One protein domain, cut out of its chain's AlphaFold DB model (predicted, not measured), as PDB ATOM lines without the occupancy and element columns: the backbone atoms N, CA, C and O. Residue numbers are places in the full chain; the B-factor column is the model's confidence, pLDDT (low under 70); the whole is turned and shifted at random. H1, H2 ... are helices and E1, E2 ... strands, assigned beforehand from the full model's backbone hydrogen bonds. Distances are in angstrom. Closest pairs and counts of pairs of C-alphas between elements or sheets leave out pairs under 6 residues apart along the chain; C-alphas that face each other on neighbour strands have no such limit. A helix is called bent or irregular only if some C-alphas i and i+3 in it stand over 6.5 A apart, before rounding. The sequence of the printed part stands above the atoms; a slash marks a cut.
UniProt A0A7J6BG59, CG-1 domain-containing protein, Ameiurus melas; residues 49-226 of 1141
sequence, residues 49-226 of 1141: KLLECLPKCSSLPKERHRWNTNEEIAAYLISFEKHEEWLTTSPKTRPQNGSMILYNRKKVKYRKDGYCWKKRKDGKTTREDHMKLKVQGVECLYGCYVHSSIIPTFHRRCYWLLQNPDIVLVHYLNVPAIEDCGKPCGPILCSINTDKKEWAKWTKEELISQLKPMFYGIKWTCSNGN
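What this domain is: This is residues 49 to 226 of the 1141 residues of the protein "CG-1 domain-containing protein" of Ameiurus melas (UniProt A0A7J6BG59). A strongly twisted sheet of five strands forms a wall, and H2 packs on one of its faces; H3 sits by the edge strand E1, and H5 meets the sheet only with residues 211 to 214. H1 and H4 lie far out, and long links run between the parts. The printed part has 178 residues, with elements in the order H1 H2 H3 E1 E2 E3 E4 E5 H4 H5; the sheet's order is E1 E5 E4 E3 E2, antiparallel throughout. The class is mixed, helices and strands, with under half of the residues in named elements. The whole is compact, with a radius of gyration of the C-alphas of 18.0 A and spans of 55 by 40 by 29 A.

How they stand to each other: Start at the sheet with E2, residues 129 to 135, E3, residues 138 to 147, E4, residues 154 to 161, and E5, residues 167 to 174: they form a meander, each strand the antiparallel neighbour of the one before, and each successive pair is a hairpin. Look for N 131 and O 143 at 2.9 A between E2 and E3, N 158 and O 144 at 2.8 A between E3 and E4, and N 171 and O 157 at 2.8 A between E4 and E5. Beside E5 you find edge strand E1, residues 100 to 104, antiparallel at 153 degrees, with N 170 and O 101 at 2.8 A. Residues 87 to 88 pair with residues 102 to 103 of E1, parallel. H2, residues 70 to 78, and H3, residues 80 to 86, are on one face of the sheet, making two layers, a sheet and the helices on it. The closest C-alphas of H2 and E2 are those of Asn 70 and Val 135, 5.8 A apart; for H3 and E1 they are those of Trp 86 and Leu 102, 6.2 A. H2 and H3 meet only through their link. H5, residues 204 to 214, only grazes the sheet; its closest C-alpha to E5 is that of Met 214, 6.4 A from that of Asn 174. H1, residues 49 to 53, is close to H2 but not clearly touching, with C-alphas 51 and 78 the closest, 7.6 A apart. H4, residues 196 to 199, is not on the sheet and is apart from H5. Every O i to N i+4 pair is within hydrogen-bond range in H1 and H2, against 5 of 7 in H5 and 1 of 3 in H3, where 3 of 4 O i to N i+3 pairs are; H4 is too short for an O i to N i+4 pair.

Where its parts are: Find C-alpha 138 at (91.751, 77.931, 71.374); from there E3 runs 27.1 A. E4 spans 24.1 A, E5 23.4 A, E2 19.7 A and E1 13.8 A. H2 spans 12.0 A. H3 is irregular, with C-alphas 81 and 84 7.1 A apart; H5, 15.5 A long and ending at C-alpha 214 (87.757, 97.477, 98.222), is only just so, with C-alphas 210 and 213 6.6 A apart.

The domain as a whole: Lys 49 and Asn 226 hold the two C-alphas farthest apart, 58.6 A. The printed part has no cut. The links H1 to H2, H3 to E1, E1 to E2 and E5 to H4 are long. Residues 200 to 206, of which 204 to 206 belong to H5, stand free. In the B-factor column, the pLDDT is under 70 at residues 177 to 201 and 219 to 226.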
ATOM      1  N   LYS A  49      90.214  82.705  62.213       70.56
ATOM      2  CA  LYS A  49      88.880  82.314  62.706       70.56
ATOM      3  C   LYS A  49      88.509  82.956  64.051       70.56
ATOM      4  O   LYS A  49      87.385  83.391  64.235       70.56
ATOM      5  N   LEU A  50      89.450  83.049  64.993       75.88
ATOM      6  CA  LEU A  50      89.210  83.650  66.311       75.88
ATOM      7  C   LEU A  50      89.146  85.186  66.249       75.88
ATOM      8  O   LEU A  50      88.446  85.794  67.049       75.88
ATOM      9  N   LEU A  51      89.843  85.812  65.298       79.94
ATOM     10  CA  LEU A  51      89.761  87.254  65.041       79.94
ATOM     11  C   LEU A  51      88.500  87.636  64.238       79.94
ATOM     12  O   LEU A  51      88.031  88.763  64.340       79.94
ATOM     13  N   GLU A  52      87.964  86.696  63.454       78.19
ATOM     14  CA  GLU A  52      86.738  86.823  62.655       78.19
ATOM     15  C   GLU A  52      85.470  86.553  63.491       78.19
ATOM     16  O   GLU A  52      84.470  87.246  63.327       78.19
ATOM     17  N   CYS A  53      85.508  85.591  64.422       76.38
ATOM     18  CA  CYS A  53      84.365  85.222  65.271       76.38
ATOM     19  C   CYS A  53      84.216  86.044  66.567       76.38
ATOM     20  O   CYS A  53      83.220  85.872  67.268       76.38
ATOM     21  N   LEU A  54      85.181  86.900  66.931       82.44
ATOM     22  CA  LEU A  54      85.086  87.751  68.125       82.44
ATOM     23  C   LEU A  54      84.697  89.192  67.753       82.44
ATOM     24  O   LEU A  54      85.410  89.829  66.975       82.44
ATOM     25  N   PRO A  55      83.623  89.761  68.337       79.88
ATOM     26  CA  PRO A  55      83.259  91.151  68.090       79.88
ATOM     27  C   PRO A  55      84.317  92.092  68.681       79.88
ATOM     28  O   PRO A  55      84.622  92.026  69.872       79.88
ATOM     29  N   LYS A  56      84.864  93.004  67.869       76.56
ATOM     30  CA  LYS A  56      85.754  94.067  68.366       76.56
ATOM     31  C   LYS A  56      84.979  95.030  69.269       76.56
ATOM     32  O   LYS A  56      83.869  95.446  68.937       76.56
ATOM     33  N   CYS A  57      85.572  95.425  70.392       83.81
ATOM     34  CA  CYS A  57      84.945  96.362  71.319       83.81
ATOM     35  C   CYS A  57      85.209  97.813  70.898       83.81
ATOM     36  O   CYS A  57      86.351  98.217  70.696       83.81
ATOM     37  N   SER A  58      84.156  98.630  70.836       84.44
ATOM     38  CA  SER A  58      84.268 100.073  70.579       84.44
ATOM     39  C   SER A  58      84.738 100.872  71.801       84.44
ATOM     40  O   SER A  58      85.304 101.953  71.647       84.44
ATOM     41  N   SER A  59      84.534 100.342  73.013       90.31
ATOM     42  CA  SER A  59      84.976 100.936  74.278       90.31
ATOM     43  C   SER A  59      85.372  99.873  75.311       90.31
ATOM     44  O   SER A  59      84.876  98.743  75.287       90.31
ATOM     45  N   LEU A  60      86.263 100.249  76.232       92.50
ATOM     46  CA  LEU A  60      86.611  99.472  77.422       92.50
ATOM     47  C   LEU A  60      85.778  99.977  78.616       92.50
ATOM     48  O   LEU A  60      85.869 101.167  78.940       92.50
ATOM     49  N   PRO A  61      85.000  99.120  79.305       92.62
ATOM     50  CA  PRO A  61      84.364  99.488  80.565       92.62
ATOM     51  C   PRO A  61      85.417  99.913  81.592       92.62
ATOM     52  O   PRO A  61      86.426  99.234  81.758       92.62
ATOM     53  N   LYS A  62      85.179 101.023  82.298       92.00
ATOM     54  CA  LYS A  62      86.055 101.477  83.397       92.00
ATOM     55  C   LYS A  62      85.778 100.726  84.701       92.00
ATOM     56  O   LYS A  62      86.676 100.563  85.523       92.00
ATOM     57  N   GLU A  63      84.542 100.270  84.876       93.12
ATOM     58  CA  GLU A  63      84.033  99.642  86.091       93.12
ATOM     59  C   GLU A  63      83.050  98.518  85.736       93.12
ATOM     60  O   GLU A  63      82.310  98.609  84.752       93.12
ATOM     61  N   ARG A  64      83.116  97.410  86.482       93.12
ATOM     62  CA  ARG A  64      82.453  96.144  86.157       93.12
ATOM     63  C   ARG A  64      82.362  95.243  87.392       93.12
ATOM     64  O   ARG A  64      83.324  94.554  87.731       93.12
ATOM     65  N   HIS A  65      81.191  95.189  88.028       91.69
ATOM     66  CA  HIS A  65      80.968  94.416  89.263       91.69
ATOM     67  C   HIS A  65      80.652  92.913  89.059       91.69
ATOM     68  O   HIS A  65      80.170  92.252  89.969       91.69
ATOM     69  N   ARG A  66      80.962  92.344  87.883       94.00
ATOM     70  CA  ARG A  66      81.036  90.886  87.660       94.00
ATOM     71  C   ARG A  66      82.337  90.527  86.960       94.00
ATOM     72  O   ARG A  66      82.871  91.355  86.229       94.00
ATOM     73  N   TRP A  67      82.819  89.294  87.105       95.00
ATOM     74  CA  TRP A  67      83.908  88.815  86.248       95.00
ATOM     75  C   TRP A  67      83.481  88.803  84.770       95.00
ATOM     76  O   TRP A  67      82.309  88.601  84.440       95.00
ATOM     77  N   ASN A  68      84.445  89.051  83.884       94.88
ATOM     78  CA  ASN A  68      84.257  88.971  82.436       94.88
ATOM     79  C   ASN A  68      84.459  87.529  81.940       94.88
ATOM     80  O   ASN A  68      85.229  86.782  82.551       94.88
ATOM     81  N   THR A  69      83.806  87.155  80.838       94.94
ATOM     82  CA  THR A  69      84.059  85.872  80.157       94.94
ATOM     83  C   THR A  69      85.394  85.901  79.403       94.94
ATOM     84  O   THR A  69      86.007  86.961  79.239       94.94
ATOM     85  N   ASN A  70      85.868  84.746  78.929       95.25
ATOM     86  CA  ASN A  70      87.127  84.681  78.181       95.25
ATOM     87  C   ASN A  70      87.016  85.437  76.840       95.25
ATOM     88  O   ASN A  70      87.979  86.059  76.399       95.25
ATOM     89  N   GLU A  71      85.830  85.435  76.236       93.38
ATOM     90  CA  GLU A  71      85.463  86.098  74.982       93.38
ATOM     91  C   GLU A  71      85.454  87.617  75.166       93.38
ATOM     92  O   GLU A  71      86.063  88.330  74.375       93.38
ATOM     93  N   GLU A  72      84.843  88.113  76.250       94.56
ATOM     94  CA  GLU A  72      84.863  89.535  76.617       94.56
ATOM     95  C   GLU A  72      86.306  90.017  76.860       94.56
ATOM     96  O   GLU A  72      86.734  91.029  76.304       94.56
ATOM     97  N   ILE A  73      87.099  89.258  77.628       95.69
ATOM     98  CA  ILE A  73      88.523  89.547  77.863       95.69
ATOM     99  C   ILE A  73      89.327  89.548  76.554       95.69
ATOM    100  O   ILE A  73      90.167  90.429  76.353       95.69
ATOM    101  N   ALA A  74      89.076  88.591  75.656       94.06
ATOM    102  CA  ALA A  74      89.731  88.534  74.356       94.06
ATOM    103  C   ALA A  74      89.345  89.727  73.477       94.06
ATOM    104  O   ALA A  74      90.240  90.364  72.930       94.06
ATOM    105  N   ALA A  75      88.061  90.086  73.401       93.38
ATOM    106  CA  ALA A  75      87.558  91.210  72.616       93.38
ATOM    107  C   ALA A  75      88.249  92.541  72.982       93.38
ATOM    108  O   ALA A  75      88.709  93.267  72.095       93.38
ATOM    109  N   TYR A  76      88.440  92.829  74.276       94.56
ATOM    110  CA  TYR A  76      89.226  93.992  74.715       94.56
ATOM    111  C   TYR A  76      90.709  93.891  74.314       94.56
ATOM    112  O   TYR A  76      91.318  94.876  73.892       94.56
ATOM    113  N   LEU A  77      91.309  92.702  74.424       93.81
ATOM    114  CA  LEU A  77      92.731  92.495  74.143       93.81
ATOM    115  C   LEU A  77      93.075  92.408  72.645       93.81
ATOM    116  O   LEU A  77      94.223  92.684  72.313       93.81
ATOM    117  N   ILE A  78      92.130  92.083  71.753       91.44
ATOM    118  CA  ILE A  78      92.324  92.072  70.285       91.44
ATOM    119  C   ILE A  78      91.961  93.392  69.594       91.44
ATOM    120  O   ILE A  78      92.264  93.561  68.416       91.44
ATOM    121  N   SER A  79      91.313  94.325  70.298       91.19
ATOM    122  CA  SER A  79      90.940  95.647  69.766       91.19
ATOM    123  C   SER A  79      92.148  96.601  69.763       91.19
ATOM    124  O   SER A  79      92.132  97.651  70.408       91.19
ATOM    125  N   PHE A  80      93.237  96.194  69.101       90.06
ATOM    126  CA  PHE A  80      94.548  96.860  69.126       90.06
ATOM    127  C   PHE A  80      94.484  98.326  68.688       90.06
ATOM    128  O   PHE A  80      95.186  99.167  69.243       90.06
ATOM    129  N   GLU A  81      93.591  98.639  67.748       90.62
ATOM    130  CA  GLU A  81      93.334  99.983  67.218       90.62
ATOM    131  C   GLU A  81      92.831 100.956  68.294       90.62
ATOM    132  O   GLU A  81      92.929 102.167  68.139       90.62
ATOM    133  N   LYS A  82      92.307 100.426  69.406       92.00
ATOM    134  CA  LYS A  82      91.823 101.189  70.559       92.00
ATOM    135  C   LYS A  82      92.757 101.157  71.765       92.00
ATOM    136  O   LYS A  82      92.492 101.824  72.763       92.00
ATOM    137  N   HIS A  83      93.874 100.430  71.700       92.44
ATOM    138  CA  HIS A  83      94.794 100.340  72.838       92.44
ATOM    139  C   HIS A  83      95.456 101.682  73.154       92.44
ATOM    140  O   HIS A  83      95.682 101.953  74.326       92.44
ATOM    141  N   GLU A  84      95.701 102.553  72.174       91.38
ATOM    142  CA  GLU A  84      96.235 103.899  72.440       91.38
ATOM    143  C   GLU A  84      95.265 104.772  73.259       91.38
ATOM    144  O   GLU A  84      95.688 105.430  74.206       91.38
ATOM    145  N   GLU A  85      93.957 104.693  72.986       93.56
ATOM    146  CA  GLU A  85      92.915 105.399  73.748       93.56
ATOM    147  C   GLU A  85      92.721 104.838  75.170       93.56
ATOM    148  O   GLU A  85      92.319 105.565  76.081       93.56
ATOM    149  N   TRP A  86      92.953 103.535  75.370       94.75
ATOM    150  CA  TRP A  86      92.634 102.833  76.624       94.75
ATOM    151  C   TRP A  86      93.841 102.613  77.550       94.75
ATOM    152  O   TRP A  86      93.664 102.301  78.733       94.75
ATOM    153  N   LEU A  87      95.072 102.733  77.042       95.44
ATOM    154  CA  LEU A  87      96.290 102.433  77.793       95.44
ATOM    155  C   LEU A  87      96.566 103.468  78.887       95.44
ATOM    156  O   LEU A  87      96.969 104.603  78.636       95.44
ATOM    157  N   THR A  88      96.461 103.036  80.140       95.62
ATOM    158  CA  THR A  88      96.819 103.877  81.284       95.62
ATOM    159  C   THR A  88      98.344 103.955  81.425       95.62
ATOM    160  O   THR A  88      99.031 102.938  81.534       95.62
ATOM    161  N   THR A  89      98.886 105.176  81.432       92.94
ATOM    162  CA  THR A  89     100.334 105.465  81.392       92.94
ATOM    163  C   THR A  89     101.032 105.454  82.756       92.94
ATOM    164  O   THR A  89     102.261 105.416  82.810       92.94
ATOM    165  N   SER A  90     100.283 105.449  83.859       91.44
ATOM    166  CA  SER A  90     100.797 105.431  85.236       91.44
ATOM    167  C   SER A  90     100.058 104.391  86.089       91.44
ATOM    168  O   SER A  90      98.865 104.171  85.882       91.44
ATOM    169  N   PRO A  91     100.722 103.706  87.042       92.44
ATOM    170  CA  PRO A  91     100.050 102.708  87.868       92.44
ATOM    171  C   PRO A  91      99.037 103.403  88.786       92.44
ATOM    172  O   PRO A  91      99.395 104.314  89.533       92.44
ATOM    173  N   LYS A  92      97.769 102.986  88.738       93.62
ATOM    174  CA  LYS A  92      96.737 103.496  89.648       93.62
ATOM    175  C   LYS A  92      96.935 102.910  91.047       93.62
ATOM    176  O   LYS A  92      96.914 101.691  91.213       93.62
ATOM    177  N   THR A  93      97.084 103.781  92.042       95.00
ATOM    178  CA  THR A  93      97.093 103.401  93.458       95.00
ATOM    179  C   THR A  93      95.679 103.038  93.913       95.00
ATOM    180  O   THR A  93      94.749 103.810  93.707       95.00
ATOM    181  N   ARG A  94      95.553 101.853  94.513       94.75
ATOM    182  CA  ARG A  94      94.361 101.192  95.059       94.75
ATOM    183  C   ARG A  94      93.088 101.391  94.221       94.75
ATOM    184  O   ARG A  94      92.156 102.049  94.677       94.75
ATOM    185  N   PRO A  95      93.033 100.822  92.998       96.38
ATOM    186  CA  PRO A  95      91.851 100.906  92.142       96.38
ATOM    187  C   PRO A  95      90.603 100.370  92.841       96.38
ATOM    188  O   PRO A  95      90.653  99.310  93.468       96.38
ATOM    189  N   GLN A  96      89.494 101.097  92.737       94.75
ATOM    190  CA  GLN A  96      88.249 100.755  93.422       94.75
ATOM    191  C   GLN A  96      87.664  99.418  92.940       94.75
ATOM    192  O   GLN A  96      87.947  98.963  91.827       94.75
ATOM    193  N   ASN A  97      86.845  98.790  93.778       95.31
ATOM    194  CA  ASN A  97      86.058  97.611  93.435       95.31
ATOM    195  C   ASN A  97      85.375  97.748  92.061       95.31
ATOM    196  O   ASN A  97      84.734  98.750  91.789       95.31
ATOM    197  N   GLY A  98      85.502  96.739  91.202       95.31
ATOM    198  CA  GLY A  98      84.983  96.747  89.835       95.31
ATOM    199  C   GLY A  98      85.930  97.349  88.791       95.31
ATOM    200  O   GLY A  98      85.687  97.136  87.605       95.31
ATOM    201  N   SER A  99      87.004  98.054  89.176       97.19
ATOM    202  CA  SER A  99      87.918  98.724  88.231       97.19
ATOM    203  C   SER A  99      88.472  97.779  87.162       97.19
ATOM    204  O   SER A  99      89.110  96.772  87.483       97.19
ATOM    205  N   MET A 100      88.335  98.175  85.899       97.06
ATOM    206  CA  MET A 100      88.975  97.554  84.739       97.06
ATOM    207  C   MET A 100      89.958  98.543  84.103       97.06
ATOM    208  O   MET A 100      89.601  99.677  83.791       97.06
ATOM    209  N   ILE A 101      91.221  98.132  83.946       97.12
ATOM    210  CA  ILE A 101      92.305  99.016  83.493       97.12
ATOM    211  C   ILE A 101      93.249  98.270  82.546       97.12
ATOM    212  O   ILE A 101      93.773  97.210  82.895       97.12
ATOM    213  N   LEU A 102      93.513  98.849  81.374       97.44
ATOM    214  CA  LEU A 102      94.498  98.349  80.418       97.44
ATOM    215  C   LEU A 102      95.870  98.999  80.665       97.44
ATOM    216  O   LEU A 102      95.985 100.223  80.737       97.44
ATOM    217  N   TYR A 103      96.921  98.185  80.753       97.44
ATOM    218  CA  TYR A 103      98.301  98.635  80.944       97.44
ATOM    219  C   TYR A 103      99.250  98.020  79.917       97.44
ATOM    220  O   TYR A 103      99.131  96.854  79.550       97.44
ATOM    221  N   ASN A 104     100.283  98.772  79.540       95.69
ATOM    222  CA  ASN A 104     101.452  98.227  78.862       95.69
ATOM    223  C   ASN A 104     102.490  97.885  79.939       95.69
ATOM    224  O   ASN A 104     103.080  98.787  80.536       95.69
ATOM    225  N   ARG A 105     102.723  96.596  80.208       93.62
ATOM    226  CA  ARG A 105     103.558  96.141  81.337       93.62
ATOM    227  C   ARG A 105     105.043  96.502  81.204       93.62
ATOM    228  O   ARG A 105     105.750  96.510  82.209       93.62
ATOM    229  N   LYS A 106     105.524  96.767  79.979       93.00
ATOM    230  CA  LYS A 106     106.899  97.236  79.725       93.00
ATOM    231  C   LYS A 106     107.062  98.696  80.153       93.00
ATOM    232  O   LYS A 106     108.095  99.046  80.713       93.00
ATOM    233  N   LYS A 107     106.033  99.525  79.934       93.38
ATOM    234  CA  LYS A 107     105.994 100.937  80.355       93.38
ATOM    235  C   LYS A 107     105.583 101.103  81.827       93.38
ATOM    236  O   LYS A 107     106.146 101.938  82.527       93.38
ATOM    237  N   VAL A 108     104.632 100.301  82.321       95.00
ATOM    238  CA  VAL A 108     103.969 100.498  83.624       95.00
ATOM    239  C   VAL A 108     104.103  99.280  84.538       95.00
ATOM    240  O   VAL A 108     103.626  98.186  84.239       95.00
ATOM    241  N   LYS A 109     104.673  99.491  85.732       94.50
ATOM    242  CA  LYS A 109     104.782  98.474  86.796       94.50
ATOM    243  C   LYS A 109     103.457  98.308  87.554       94.50
ATOM    244  O   LYS A 109     103.402  98.535  88.757       94.50
ATOM    245  N   TYR A 110     102.403  97.894  86.847       94.81
ATOM    246  CA  TYR A 110     101.014  97.817  87.332       94.81
ATOM    247  C   TYR A 110     100.825  97.025  88.641       94.81
ATOM    248  O   TYR A 110      99.938  97.347  89.419       94.81
ATOM    249  N   ARG A 111     101.685  96.032  88.931       94.31
ATOM    250  CA  ARG A 111     101.689  95.294  90.212       94.31
ATOM    251  C   ARG A 111     102.015  96.168  91.437       94.31
ATOM    252  O   ARG A 111     101.844  95.698  92.556       94.31
ATOM    253  N   LYS A 112     102.488  97.409  91.253       94.25
ATOM    254  CA  LYS A 112     102.580  98.440  92.300       94.25
ATOM    255  C   LYS A 112     101.253  99.203  92.430       94.25
ATOM    256  O   LYS A 112     101.226 100.426  92.346       94.25
ATOM    257  N   ASP A 113     100.166  98.472  92.633       94.81
ATOM    258  CA  ASP A 113      98.831  99.030  92.879       94.81
ATOM    259  C   ASP A 113      98.637  99.498  94.332       94.81
ATOM    260  O   ASP A 113      97.625 100.105  94.651       94.81
ATOM    261  N   GLY A 114      99.591  99.253  95.234       93.19
ATOM    262  CA  GLY A 114      99.500  99.685  96.635       93.19
ATOM    263  C   GLY A 114      98.511  98.876  97.482       93.19
ATOM    264  O   GLY A 114      98.283  99.232  98.642       93.19
ATOM    265  N   TYR A 115      97.955  97.793  96.928       94.19
ATOM    266  CA  TYR A 115      97.171  96.814  97.670       94.19
ATOM    267  C   TYR A 115      98.068  95.749  98.313       94.19
ATOM    268  O   TYR A 115      99.105  95.356  97.772       94.19
ATOM    269  N   CYS A 116      97.652  95.261  99.481       91.44
ATOM    270  CA  CYS A 116      98.335  94.171 100.169       91.44
ATOM    271  C   CYS A 116      97.784  92.815  99.703       91.44
ATOM    272  O   CYS A 116      96.637  92.455  99.962       91.44
ATOM    273  N   TRP A 117      98.624  92.068  98.988       93.62
ATOM    274  CA  TRP A 117      98.279  90.793  98.360       93.62
ATOM    275  C   TRP A 117      98.781  89.601  99.179       93.62
ATOM    276  O   TRP A 117      99.864  89.651  99.769       93.62
ATOM    277  N   LYS A 118      98.018  88.503  99.189       91.12
ATOM    278  CA  LYS A 118      98.358  87.269  99.912       91.12
ATOM    279  C   LYS A 118      99.719  86.737  99.442       91.12
ATOM    280  O   LYS A 118      99.916  86.479  98.255       91.12
ATOM    281  N   LYS A 119     100.676  86.596 100.363       90.38
ATOM    282  CA  LYS A 119     102.038  86.096 100.089       90.38
ATOM    283  C   LYS A 119     102.052  84.554 100.042       90.38
ATOM    284  O   LYS A 119     101.129  83.901 100.531       90.38
ATOM    285  N   ARG A 120     103.089  83.952  99.450       88.25
ATOM    286  CA  ARG A 120     103.378  82.508  99.556       88.25
ATOM    287  C   ARG A 120     103.985  82.185 100.931       88.25
ATOM    288  O   ARG A 120     104.342  83.088 101.685       88.25
ATOM    289  N   LYS A 121     104.166  80.890 101.234       83.88
ATOM    290  CA  LYS A 121     104.818  80.398 102.472       83.88
ATOM    291  C   LYS A 121     106.250  80.938 102.690       83.88
ATOM    292  O   LYS A 121     106.794  80.776 103.773       83.88
ATOM    293  N   ASP A 122     106.864  81.562 101.679       80.62
ATOM    294  CA  ASP A 122     108.194  82.178 101.758       80.62
ATOM    295  C   ASP A 122     108.205  83.602 102.353       80.62
ATOM    296  O   ASP A 122     109.287  84.149 102.584       80.62
ATOM    297  N   GLY A 123     107.031  84.227 102.533       79.19
ATOM    298  CA  GLY A 123     106.876  85.620 102.967       79.19
ATOM    299  C   GLY A 123     107.441  86.680 102.006       79.19
ATOM    300  O   GLY A 123     107.437  87.865 102.338       79.19
ATOM    301  N   LYS A 124     107.935  86.282 100.826       80.81
ATOM    302  CA  LYS A 124     108.711  87.121  99.893       80.81
ATOM    303  C   LYS A 124     108.021  87.313  98.553       80.81
ATOM    304  O   LYS A 124     108.186  88.367  97.942       80.81
ATOM    305  N   THR A 125     107.283  86.312  98.082       86.19
ATOM    306  CA  THR A 125     106.599  86.358  96.788       86.19
ATOM    307  C   THR A 125     105.089  86.379  96.967       86.19
ATOM    308  O   THR A 125     104.536  85.714  97.841       86.19
ATOM    309  N   THR A 126     104.394  87.155  96.137       90.75
ATOM    310  CA  THR A 126     102.930  87.132  96.084       90.75
ATOM    311  C   THR A 126     102.455  85.753  95.626       90.75
ATOM    312  O   THR A 126     103.009  85.179  94.685       90.75
ATOM    313  N   ARG A 127     101.411  85.216  96.265       92.12
ATOM    314  CA  ARG A 127     100.705  84.024  95.793       92.12
ATOM    315  C   ARG A 127      99.781  84.416  94.640       92.12
ATOM    316  O   ARG A 127      98.575  84.556  94.803       92.12
ATOM    317  N   GLU A 128     100.397  84.622  93.484       93.44
ATOM    318  CA  GLU A 128      99.697  84.630  92.205       93.44
ATOM    319  C   GLU A 128      99.549  83.174  91.735       93.44
ATOM    320  O   GLU A 128     100.546  82.447  91.630       93.44
ATOM    321  N   ASP A 129      98.302  82.771  91.487       92.75
ATOM    322  CA  ASP A 129      97.909  81.487  90.904       92.75
ATOM    323  C   ASP A 129      97.647  81.726  89.394       92.75
ATOM    324  O   ASP A 129      97.035  82.727  89.006       92.75
ATOM    325  N   HIS A 130      98.204  80.882  88.518       94.31
ATOM    326  CA  HIS A 130      98.328  81.144  87.072       94.31
ATOM    327  C   HIS A 130      97.602  80.084  86.231       94.31
ATOM    328  O   HIS A 130      97.630  78.902  86.563       94.31
ATOM    329  N   MET A 131      97.018  80.493  85.103       95.19
ATOM    330  CA  MET A 131      96.258  79.630  84.192       95.19
ATOM    331  C   MET A 131      96.401  80.078  82.733       95.19
ATOM    332  O   MET A 131      96.639  81.252  82.451       95.19
ATOM    333  N   LYS A 132      96.205  79.157  81.789       95.38
ATOM    334  CA  LYS A 132      95.870  79.507  80.403       95.38
ATOM    335  C   LYS A 132      94.358  79.437  80.231       95.38
ATOM    336  O   LYS A 132      93.720  78.592  80.851       95.38
ATOM    337  N   LEU A 133      93.804  80.297  79.387       95.19
ATOM    338  CA  LEU A 133      92.370  80.366  79.126       95.19
ATOM    339  C   LEU A 133      92.086  80.126  77.643       95.19
ATOM    340  O   LEU A 133      92.842  80.563  76.766       95.19
ATOM    341  N   LYS A 134      90.995  79.401  77.392       93.12
ATOM    342  CA  LYS A 134      90.513  79.049  76.057       93.12
ATOM    343  C   LYS A 134      89.363  79.965  75.654       93.12
ATOM    344  O   LYS A 134      88.512  80.276  76.482       93.12
ATOM    345  N   VAL A 135      89.353  80.357  74.386       93.06
ATOM    346  CA  VAL A 135      88.299  81.145  73.734       93.06
ATOM    347  C   VAL A 135      87.978  80.427  72.434       93.06
ATOM    348  O   VAL A 135      88.899  80.161  71.661       93.06
ATOM    349  N   GLN A 136      86.716  80.053  72.212       89.00
ATOM    350  CA  GLN A 136      86.322  79.201  71.076       89.00
ATOM    351  C   GLN A 136      87.235  77.956  70.935       89.00
ATOM    352  O   GLN A 136      87.796  77.668  69.879       89.00
ATOM    353  N   GLY A 137      87.499  77.278  72.062       89.00
ATOM    354  CA  GLY A 137      88.402  76.121  72.171       89.00
ATOM    355  C   GLY A 137      89.914  76.416  72.112       89.00
ATOM    356  O   GLY A 137      90.712  75.597  72.576       89.00
ATOM    357  N   VAL A 138      90.338  77.580  71.610       90.88
ATOM    358  CA  VAL A 138      91.751  77.931  71.374       90.88
ATOM    359  C   VAL A 138      92.404  78.529  72.622       90.88
ATOM    360  O   VAL A 138      91.925  79.523  73.162       90.88
ATOM    361  N   GLU A 139      93.560  77.998  73.041       93.19
ATOM    362  CA  GLU A 139      94.424  78.658  74.034       93.19
ATOM    363  C   GLU A 139      95.075  79.913  73.429       93.19
ATOM    364  O   GLU A 139      96.085  79.832  72.729       93.19
ATOM    365  N   CYS A 140      94.502  81.083  73.708       92.44
ATOM    366  CA  CYS A 140      95.023  82.384  73.272       92.44
ATOM    367  C   CYS A 140      95.307  83.354  74.433       92.44
ATOM    368  O   CYS A 140      96.060  84.312  74.256       92.44
ATOM    369  N   LEU A 141      94.758  83.094  75.623       95.81
ATOM    370  CA  LEU A 141      94.858  83.960  76.797       95.81
ATOM    371  C   LEU A 141      95.688  83.324  77.918       95.81
ATOM    372  O   LEU A 141      95.676  82.110  78.132       95.81
ATOM    373  N   TYR A 142      96.359  84.174  78.691       97.25
ATOM    374  CA  TYR A 142      96.990  83.830  79.961       97.25
ATOM    375  C   TYR A 142      96.322  84.628  81.084       97.25
ATOM    376  O   TYR A 142      96.211  85.852  80.996       97.25
ATOM    377  N   GLY A 143      95.885  83.932  82.131       97.25
ATOM    378  CA  GLY A 143      95.254  84.492  83.321       97.25
ATOM    379  C   GLY A 143      96.149  84.367  84.557       97.25
ATOM    380  O   GLY A 143      96.826  83.362  84.770       97.25
ATOM    381  N   CYS A 144      96.127  85.393  85.398       96.19
ATOM    382  CA  CYS A 144      96.813  85.450  86.686       96.19
ATOM    383  C   CYS A 144      95.827  85.965  87.740       96.19
ATOM    384  O   CYS A 144      95.206  87.009  87.542       96.19
ATOM    385  N   TYR A 145      95.695  85.258  88.860       95.50
ATOM    386  CA  TYR A 145      94.706  85.505  89.910       95.50
ATOM    387  C   TYR A 145      95.386  85.631  91.275       95.50
ATOM    388  O   TYR A 145      96.315  84.886  91.589       95.50
ATOM    389  N   VAL A 146      94.943  86.590  92.089       95.50
ATOM    390  CA  VAL A 146      95.466  86.817  93.440       95.50
ATOM    391  C   VAL A 146      94.378  87.345  94.377       95.50
ATOM    392  O   VAL A 146      93.525  88.137  93.977       95.50
ATOM    393  N   HIS A 147      94.439  86.901  95.633       93.31
ATOM    394  CA  HIS A 147      93.569  87.320  96.734       93.31
ATOM    395  C   HIS A 147      94.263  88.407  97.568       93.31
ATOM    396  O   HIS A 147      95.484  88.348  97.767       93.31
ATOM    397  N   SER A 148      93.509  89.369  98.101       93.06
ATOM    398  CA  SER A 148      94.009  90.296  99.125       93.06
ATOM    399  C   SER A 148      94.459  89.536 100.381       93.06
ATOM    400  O   SER A 148      93.989  88.435 100.679       93.06
ATOM    401  N   SER A 149      95.431  90.091 101.109       89.19
ATOM    402  CA  SER A 149      95.851  89.540 102.404       89.19
ATOM    403  C   SER A 149      94.876  89.884 103.530       89.19
ATOM    404  O   SER A 149      94.896  89.217 104.557       89.19
ATOM    405  N   ILE A 150      94.048  90.916 103.344       87.25
ATOM    406  CA  ILE A 150      93.160  91.476 104.370       87.25
ATOM    407  C   ILE A 150      91.763  90.850 104.268       87.25
ATOM    408  O   ILE A 150      91.203  90.379 105.255       87.25
ATOM    409  N   ILE A 151      91.223  90.829 103.048       87.19
ATOM    410  CA  ILE A 151      89.873  90.368 102.730       87.19
ATOM    411  C   ILE A 151      89.984  89.270 101.661       87.19
ATOM    412  O   ILE A 151      90.469  89.556 100.565       87.19
ATOM    413  N   PRO A 152      89.519  88.036 101.920       86.44
ATOM    414  CA  PRO A 152      89.581  86.935 100.968       86.44
ATOM    415  C   PRO A 152      88.652  87.143  99.762       86.44
ATOM    416  O   PRO A 152      88.944  86.614  98.698       86.44
ATOM    417  N   THR A 153      87.580  87.932  99.899       89.06
ATOM    418  CA  THR A 153      86.616  88.232  98.823       89.06
ATOM    419  C   THR A 153      87.121  89.269  97.808       89.06
ATOM    420  O   THR A 153      86.570  89.357  96.707       89.06
ATOM    421  N   PHE A 154      88.179  90.035  98.121       94.25
ATOM    422  CA  PHE A 154      88.764  91.026  97.208       94.25
ATOM    423  C   PHE A 154      89.941  90.457  96.415       94.25
ATOM    424  O   PHE A 154      90.920  89.946  96.969       94.25
ATOM    425  N   HIS A 155      89.866  90.607  95.096       95.38
ATOM    426  CA  HIS A 155      90.758  89.957  94.151       95.38
ATOM    427  C   HIS A 155      91.265  90.908  93.069       95.38
ATOM    428  O   HIS A 155      90.573  91.837  92.649       95.38
ATOM    429  N   ARG A 156      92.435  90.574  92.520       97.25
ATOM    430  CA  ARG A 156      92.911  91.086  91.230       97.25
ATOM    431  C   ARG A 156      93.049  89.921  90.255       97.25
ATOM    432  O   ARG A 156      93.725  88.933  90.556       97.25
ATOM    433  N   ARG A 157      92.444  90.049  89.075       97.62
ATOM    434  CA  ARG A 157      92.718  89.197  87.911       97.62
ATOM    435  C   ARG A 157      93.448  90.010  86.845       97.62
ATOM    436  O   ARG A 157      93.140  91.177  86.621       97.62
ATOM    437  N   CYS A 158      94.440  89.396  86.216       97.69
ATOM    438  CA  CYS A 158      95.266  89.990  85.171       97.69
ATOM    439  C   CYS A 158      95.251  89.067  83.953       97.69
ATOM    440  O   CYS A 158      95.505  87.872  84.102       97.69
ATOM    441  N   TYR A 159      95.009  89.624  82.771       97.94
ATOM    442  CA  TYR A 159      94.845  88.880  81.527       97.94
ATOM    443  C   TYR A 159      95.708  89.474  80.415       97.94
ATOM    444  O   TYR A 159      95.747  90.693  80.253       97.94
ATOM    445  N   TRP A 160      96.378  88.630  79.634       96.88
ATOM    446  CA  TRP A 160      97.117  89.042  78.436       96.88
ATOM    447  C   TRP A 160      97.060  87.962  77.351       96.88
ATOM    448  O   TRP A 160      96.825  86.788  77.646       96.88
ATOM    449  N   LEU A 161      97.283  88.345  76.092       95.00
ATOM    450  CA  LEU A 161      97.365  87.393  74.981       95.00
ATOM    451  C   LEU A 161      98.696  86.636  75.037       95.00
ATOM    452  O   LEU A 161      99.743  87.222  75.311       95.00
ATOM    453  N   LEU A 162      98.690  85.342  74.718       92.38
ATOM    454  CA  LEU A 162      99.912  84.528  74.665       92.38
ATOM    455  C   LEU A 162     100.901  85.062  73.612       92.38
ATOM    456  O   LEU A 162     102.109  85.060  73.839       92.38
ATOM    457  N   GLN A 163     100.378  85.564  72.490       88.31
ATOM    458  CA  GLN A 163     101.132  86.131  71.369       88.31
ATOM    459  C   GLN A 163     101.476  87.622  71.552       88.31
ATOM    460  O   GLN A 163     102.431  88.101  70.946       88.31
ATOM    461  N   ASN A 164     100.736  88.354  72.393       88.38
ATOM    462  CA  ASN A 164     101.052  89.730  72.793       88.38
ATOM    463  C   ASN A 164     100.950  89.865  74.321       88.38
ATOM    464  O   ASN A 164      99.939  90.343  74.842       88.38
ATOM    465  N   PRO A 165     101.992  89.441  75.056       92.00
ATOM    466  CA  PRO A 165     101.950  89.416  76.508       92.00
ATOM    467  C   PRO A 165     102.230  90.784  77.144       92.00
ATOM    468  O   PRO A 165     102.230  90.884  78.369       92.00
ATOM    469  N   ASP A 166     102.530  91.821  76.352       93.00
ATOM    470  CA  ASP A 166     102.950  93.131  76.860       93.00
ATOM    471  C   ASP A 166     101.792  94.070  77.195       93.00
ATOM    472  O   ASP A 166     101.956  94.952  78.043       93.00
ATOM    473  N   ILE A 167     100.633  93.858  76.575       95.81
ATOM    474  CA  ILE A 167      99.378  94.494  76.965       95.81
ATOM    475  C   ILE A 167      98.679  93.588  77.978       95.81
ATOM    476  O   ILE A 167      98.459  92.408  77.713       95.81
ATOM    477  N   VAL A 168      98.346  94.137  79.145       97.25
ATOM    478  CA  VAL A 168      97.664  93.425  80.227       97.25
ATOM    479  C   VAL A 168      96.414  94.184  80.657       97.25
ATOM    480  O   VAL A 168      96.476  95.354  81.038       97.25
ATOM    481  N   LEU A 169      95.277  93.497  80.611       97.81
ATOM    482  CA  LEU A 169      94.017  93.948  81.188       97.81
ATOM    483  C   LEU A 169      93.971  93.498  82.650       97.81
ATOM    484  O   LEU A 169      94.139  92.315  82.949       97.81
ATOM    485  N   VAL A 170      93.771  94.441  83.565       98.00
ATOM    486  CA  VAL A 170      93.722  94.196  85.009       98.00
ATOM    487  C   VAL A 170      92.335  94.549  85.529       98.00
ATOM    488  O   VAL A 170      91.838  95.646  85.285       98.00
ATOM    489  N   HIS A 171      91.724  93.615  86.253       97.69
ATOM    490  CA  HIS A 171      90.380  93.723  86.811       97.69
ATOM    491  C   HIS A 171      90.437  93.499  88.323       97.69
ATOM    492  O   HIS A 171      90.893  92.449  88.785       97.69
ATOM    493  N   TYR A 172      89.992  94.495  89.082       97.56
ATOM    494  CA  TYR A 172      89.868  94.450  90.536       97.56
ATOM    495  C   TYR A 172      88.403  94.221  90.888       97.56
ATOM    496  O   TYR A 172      87.546  94.959  90.410       97.56
ATOM    497  N   LEU A 173      88.099  93.219  91.709       95.88
ATOM    498  CA  LEU A 173      86.719  92.920  92.089       95.88
ATOM    499  C   LEU A 173      86.653  92.324  93.494       95.88
ATOM    500  O   LEU A 173      87.381  91.386  93.830       95.88
ATOM    501  N   ASN A 174      85.746  92.867  94.293       93.44
ATOM    502  CA  ASN A 174      85.236  92.251  95.501       93.44
ATOM    503  C   ASN A 174      84.022  91.409  95.106       93.44
ATOM    504  O   ASN A 174      83.046  91.947  94.585       93.44
ATOM    505  N   VAL A 175      84.099  90.099  95.316       87.31
ATOM    506  CA  VAL A 175      82.958  89.191  95.166       87.31
ATOM    507  C   VAL A 175      82.638  88.688  96.565       87.31
ATOM    508  O   VAL A 175      83.333  87.776  97.020       87.31
ATOM    509  N   PRO A 176      81.669  89.303  97.272       76.81
ATOM    510  CA  PRO A 176      81.229  88.811  98.568       76.81
ATOM    511  C   PRO A 176      80.933  87.317  98.489       76.81
ATOM    512  O   PRO A 176      80.327  86.855  97.520       76.81
ATOM    513  N   ALA A 177      81.354  86.570  99.506       59.69
ATOM    514  CA  ALA A 177      80.765  85.266  99.724       59.69
ATOM    515  C   ALA A 177      79.309  85.514 100.129       59.69
ATOM    516  O   ALA A 177      79.048  86.079 101.188       59.69
ATOM    517  N   ILE A 178      78.384  85.135  99.253       54.59
ATOM    518  CA  ILE A 178      77.065  84.699  99.697       54.59
ATOM    519  C   ILE A 178      77.331  83.407 100.467       54.59
ATOM    520  O   ILE A 178      77.666  82.389  99.867       54.59
ATOM    521  N   GLU A 179      77.336  83.500 101.795       52.47
ATOM    522  CA  GLU A 179      77.194  82.330 102.653       52.47
ATOM    523  C   GLU A 179      75.698  82.043 102.752       52.47
ATOM    524  O   GLU A 179      74.921  82.944 103.073       52.47
ATOM    525  N   ASP A 180      75.291  80.803 102.479       39.50
ATOM    526  CA  ASP A 180      73.887  80.387 102.352       39.50
ATOM    527  C   ASP A 180      73.182  80.246 103.724       39.50
ATOM    528  O   ASP A 180      72.476  79.284 104.019       39.50
ATOM    529  N   CYS A 181      73.412  81.210 104.618       39.94
ATOM    530  CA  CYS A 181      72.803  81.315 105.934       39.94
ATOM    531  C   CYS A 181      72.122  82.682 106.055       39.94
ATOM    532  O   CYS A 181      72.787  83.710 105.959       39.94
ATOM    533  N   GLY A 182      70.811  82.699 106.323       41.16
ATOM    534  CA  GLY A 182      69.977  83.908 106.447       41.16
ATOM    535  C   GLY A 182      70.258  84.784 107.681       41.16
ATOM    536  O   GLY A 182      69.336  85.220 108.364       41.16
ATOM    537  N   LYS A 183      71.531  85.022 107.998       39.44
ATOM    538  CA  LYS A 183      72.026  85.901 109.062       39.44
ATOM    539  C   LYS A 183      72.873  86.997 108.407       39.44
ATOM    540  O   LYS A 183      73.583  86.700 107.452       39.44
ATOM    541  N   PRO A 184      72.869  88.244 108.909       37.53
ATOM    542  CA  PRO A 184      73.725  89.299 108.372       37.53
ATOM    543  C   PRO A 184      75.199  89.040 108.733       37.53
ATOM    544  O   PRO A 184      75.726  89.580 109.708       37.53
ATOM    545  N   CYS A 185      75.875  88.197 107.952       44.03
ATOM    546  CA  CYS A 185      77.311  87.978 108.045       44.03
ATOM    547  C   CYS A 185      78.054  89.265 107.643       44.03
ATOM    548  O   CYS A 185      77.991  89.721 106.499       44.03
ATOM    549  N   GLY A 186      78.773  89.865 108.594       54.84
ATOM    550  CA  GLY A 186      79.731  90.926 108.282       54.84
ATOM    551  C   GLY A 186      80.845  90.407 107.356       54.84
ATOM    552  O   GLY A 186      81.045  89.193 107.271       54.84
ATOM    553  N   PRO A 187      81.589  91.290 106.663       57.69
ATOM    554  CA  PRO A 187      82.650  90.880 105.746       57.69
ATOM    555  C   PRO A 187      83.623  89.899 106.402       57.69
ATOM    556  O   PRO A 187      84.356  90.259 107.323       57.69
ATOM    557  N   ILE A 188      83.652  88.672 105.880       59.34
ATOM    558  CA  ILE A 188      84.571  87.621 106.316       59.34
ATOM    559  C   ILE A 188      85.992  88.120 106.075       59.34
ATOM    560  O   ILE A 188      86.410  88.320 104.936       59.34
ATOM    561  N   LEU A 189      86.742  88.333 107.149       63.12
ATOM    562  CA  LEU A 189      88.143  88.732 107.086       63.12
ATOM    563  C   LEU A 189      89.041  87.502 106.962       63.12
ATOM    564  O   LEU A 189      88.682  86.401 107.381       63.12
ATOM    565  N   CYS A 190      90.254  87.686 106.438       55.47
ATOM    566  CA  CYS A 190      91.278  86.650 106.543       55.47
ATOM    567  C   CYS A 190      91.535  86.348 108.029       55.47
ATOM    568  O   CYS A 190      91.848  87.259 108.796       55.47
ATOM    569  N   SER A 191      91.417  85.078 108.431       47.12
ATOM    570  CA  SER A 191      91.532  84.667 109.834       47.12
ATOM    571  C   SER A 191      92.822  85.187 110.476       47.12
ATOM    572  O   SER A 191      93.919  85.021 109.941       47.12
ATOM    573  N   ILE A 192      92.662  85.789 111.655       49.84
ATOM    574  CA  ILE A 192      93.528  86.790 112.310       49.84
ATOM    575  C   ILE A 192      94.942  86.310 112.752       49.84
ATOM    576  O   ILE A 192      95.677  87.001 113.460       49.84
ATOM    577  N   ASN A 193      95.366  85.127 112.297       42.97
ATOM    578  CA  ASN A 193      96.550  84.407 112.771       42.97
ATOM    579  C   ASN A 193      97.825  84.573 111.921       42.97
ATOM    580  O   ASN A 193      98.892  84.172 112.383       42.97
ATOM    581  N   THR A 194      97.783  85.174 110.725       47.72
ATOM    582  CA  THR A 194      99.022  85.486 109.981       47.72
ATOM    583  C   THR A 194      99.722  86.701 110.586       47.72
ATOM    584  O   THR A 194      99.374  87.838 110.277       47.72
ATOM    585  N   ASP A 195     100.710  86.439 111.441       51.97
ATOM    586  CA  ASP A 195     101.599  87.420 112.067       51.97
ATOM    587  C   ASP A 195     100.886  88.611 112.731       51.97
ATOM    588  O   ASP A 195     100.863  89.733 112.216       51.97
ATOM    589  N   LYS A 196     100.465  88.419 113.992       55.44
ATOM    590  CA  LYS A 196     100.055  89.514 114.903       55.44
ATOM    591  C   LYS A 196     101.085  90.669 114.948       55.44
ATOM    592  O   LYS A 196     100.727  91.801 115.253       55.44
ATOM    593  N   LYS A 197     102.352  90.388 114.606       59.12
ATOM    594  CA  LYS A 197     103.488  91.325 114.516       59.12
ATOM    595  C   LYS A 197     103.671  92.006 113.141       59.12
ATOM    596  O   LYS A 197     104.400  92.996 113.074       59.12
ATOM    597  N   GLU A 198     103.058  91.522 112.055       62.50
ATOM    598  CA  GLU A 198     102.868  92.340 110.841       62.50
ATOM    599  C   GLU A 198     101.642  93.242 111.011       62.50
ATOM    600  O   GLU A 198     101.770  94.439 110.767       62.50
ATOM    601  N   TRP A 199     100.511  92.714 111.504       60.88
ATOM    602  CA  TRP A 199      99.293  93.504 111.735       60.88
ATOM    603  C   TRP A 199      99.516  94.696 112.676       60.88
ATOM    604  O   TRP A 199      99.206  95.818 112.299       60.88
ATOM    605  N   ALA A 200     100.119  94.496 113.856       62.78
ATOM    606  CA  ALA A 200     100.292  95.553 114.866       62.78
ATOM    607  C   ALA A 200     101.245  96.707 114.465       62.78
ATOM    608  O   ALA A 200     101.624  97.516 115.309       62.78
ATOM    609  N   LYS A 201     101.670  96.770 113.197       67.62
ATOM    610  CA  LYS A 201     102.368  97.914 112.590       67.62
ATOM    611  C   LYS A 201     101.441  98.827 111.786       67.62
ATOM    612  O   LYS A 201     101.852  99.938 111.481       67.62
ATOM    613  N   TRP A 202     100.270  98.334 111.385       79.50
ATOM    614  CA  TRP A 202      99.352  99.044 110.501       79.50
ATOM    615  C   TRP A 202      98.575 100.079 111.304       79.50
ATOM    616  O   TRP A 202      97.974  99.745 112.327       79.50
ATOM    617  N   THR A 203      98.546 101.322 110.833       86.19
ATOM    618  CA  THR A 203      97.684 102.335 111.452       86.19
ATOM    619  C   THR A 203      96.219 102.151 111.037       86.19
ATOM    620  O   THR A 203      95.896 101.485 110.044       86.19
ATOM    621  N   LYS A 204      95.306 102.780 111.785       86.00
ATOM    622  CA  LYS A 204      93.876 102.836 111.451       86.00
ATOM    623  C   LYS A 204      93.659 103.432 110.054       86.00
ATOM    624  O   LYS A 204      92.863 102.922 109.272       86.00
ATOM    625  N   GLU A 205      94.434 104.453 109.708       89.06
ATOM    626  CA  GLU A 205      94.410 105.174 108.435       89.06
ATOM    627  C   GLU A 205      94.979 104.314 107.297       89.06
ATOM    628  O   GLU A 205      94.423 104.291 106.196       89.06
ATOM    629  N   GLU A 206      96.047 103.552 107.551       88.88
ATOM    630  CA  GLU A 206      96.584 102.588 106.587       88.88
ATOM    631  C   GLU A 206      95.567 101.492 106.259       88.88
ATOM    632  O   GLU A 206      95.374 101.185 105.081       88.88
ATOM    633  N   LEU A 207      94.864 100.948 107.260       88.00
ATOM    634  CA  LEU A 207      93.828  99.949 107.006       88.00
ATOM    635  C   LEU A 207      92.594 100.563 106.322       88.00
ATOM    636  O   LEU A 207      92.159 100.031 105.302       88.00
ATOM    637  N   ILE A 208      92.066 101.705 106.787       89.88
ATOM    638  CA  ILE A 208      90.924 102.390 106.139       89.88
ATOM    639  C   ILE A 208      91.247 102.685 104.672       89.88
ATOM    640  O   ILE A 208      90.441 102.404 103.786       89.88
ATOM    641  N   SER A 209      92.446 103.200 104.393       91.00
ATOM    642  CA  SER A 209      92.864 103.539 103.032       91.00
ATOM    643  C   SER A 209      93.136 102.315 102.143       91.00
ATOM    644  O   SER A 209      93.245 102.483 100.928       91.00
ATOM    645  N   GLN A 210      93.214 101.101 102.704       91.44
ATOM    646  CA  GLN A 210      93.146  99.832 101.966       91.44
ATOM    647  C   GLN A 210      91.692  99.381 101.758       91.44
ATOM    648  O   GLN A 210      91.332  99.026 100.640       91.44
ATOM    649  N   LEU A 211      90.853  99.409 102.800       90.56
ATOM    650  CA  LEU A 211      89.499  98.835 102.768       90.56
ATOM    651  C   LEU A 211      88.474  99.682 102.008       90.56
ATOM    652  O   LEU A 211      87.635  99.136 101.295       90.56
ATOM    653  N   LYS A 212      88.540 101.011 102.131       90.88
ATOM    654  CA  LYS A 212      87.572 101.941 101.531       90.88
ATOM    655  C   LYS A 212      87.395 101.751 100.011       90.88
ATOM    656  O   LYS A 212      86.249 101.641  99.583       90.88
ATOM    657  N   PRO A 213      88.458 101.623  99.187       92.75
ATOM    658  CA  PRO A 213      88.293 101.310  97.766       92.75
ATOM    659  C   PRO A 213      87.893  99.844  97.493       92.75
ATOM    660  O   PRO A 213      87.234  99.596  96.484       92.75
ATOM    661  N   MET A 214      88.199  98.880  98.377       92.19
ATOM    662  CA  MET A 214      87.757  97.477  98.222       92.19
ATOM    663  C   MET A 214      86.237  97.302  98.370       92.19
ATOM    664  O   MET A 214      85.690  96.345  97.826       92.19
ATOM    665  N   PHE A 215      85.550  98.205  99.074       89.44
ATOM    666  CA  PHE A 215      84.090  98.177  99.258       89.44
ATOM    667  C   PHE A 215      83.337  99.258  98.471       89.44
ATOM    668  O   PHE A 215      82.147  99.471  98.693       89.44
ATOM    669  N   TYR A 216      83.995  99.926  97.520       88.50
ATOM    670  CA  TYR A 216      83.320 100.882  96.641       88.50
ATOM    671  C   TYR A 216      82.146 100.223  95.889       88.50
ATOM    672  O   TYR A 216      82.241  99.070  95.461       88.50
ATOM    673  N   GLY A 217      81.021 100.930  95.771       81.25
ATOM    674  CA  GLY A 217      79.797 100.423  95.137       81.25
ATOM    675  C   GLY A 217      79.041  99.323  95.903       81.25
ATOM    676  O   GLY A 217      77.945  98.959  95.487       81.25
ATOM    677  N   ILE A 218      79.563  98.798  97.022       82.06
ATOM    678  CA  ILE A 218      78.875  97.769  97.820       82.06
ATOM    679  C   ILE A 218      77.962  98.441  98.848       82.06
ATOM    680  O   ILE A 218      78.423  99.054  99.811       82.06
ATOM    681  N   LYS A 219      76.646  98.301  98.655       66.31
ATOM    682  CA  LYS A 219      75.631  98.706  99.633       66.31
ATOM    683  C   LYS A 219      75.436  97.590 100.660       66.31
ATOM    684  O   LYS A 219      74.799  96.585 100.365       66.31
ATOM    685  N   TRP A 220      75.949  97.784 101.872       60.88
ATOM    686  CA  TRP A 220      75.687  96.882 102.994       60.88
ATOM    687  C   TRP A 220      74.229  96.979 103.455       60.88
ATOM    688  O   TRP A 220      73.799  98.017 103.957       60.88
ATOM    689  N   THR A 221      73.482  95.885 103.338       48.25
ATOM    690  CA  THR A 221      72.154  95.723 103.943       48.25
ATOM    691  C   THR A 221      72.271  94.841 105.181       48.25
ATOM    692  O   THR A 221      72.259  93.617 105.088       48.25
ATOM    693  N   CYS A 222      72.405  95.461 106.354       42.31
ATOM    694  CA  CYS A 222      72.296  94.741 107.621       42.31
ATOM    695  C   CYS A 222      70.818  94.411 107.868       42.31
ATOM    696  O   CYS A 222      70.016  95.330 108.026       42.31
ATOM    697  N   SER A 223      70.458  93.128 107.918       37.06
ATOM    698  CA  SER A 223      69.070  92.633 108.011       37.06
ATOM    699  C   SER A 223      68.387  92.857 109.374       37.06
ATOM    700  O   SER A 223      67.557  92.054 109.788       37.06
ATOM    701  N   ASN A 224      68.747  93.914 110.105       35.09
ATOM    702  CA  ASN A 224      68.267  94.201 111.457       35.09
ATOM    703  C   ASN A 224      67.648  95.608 111.506       35.09
ATOM    704  O   ASN A 224      68.339  96.596 111.757       35.09
ATOM    705  N   GLY A 225      66.344  95.690 111.228       42.41
ATOM    706  CA  GLY A 225      65.626  96.903 110.800       42.41
ATOM    707  C   GLY A 225      65.485  98.070 111.788       42.41
ATOM    708  O   GLY A 225      64.683  98.958 111.528       42.41
ATOM    709  N   ASN A 226      66.238  98.103 112.893       35.25
ATOM    710  CA  ASN A 226      66.069  99.085 113.974       35.25
ATOM    711  C   ASN A 226      67.346  99.881 114.321       35.25
ATOM    712  O   ASN A 226      67.474 100.419 115.421       35.25
TER     713      ASN A 226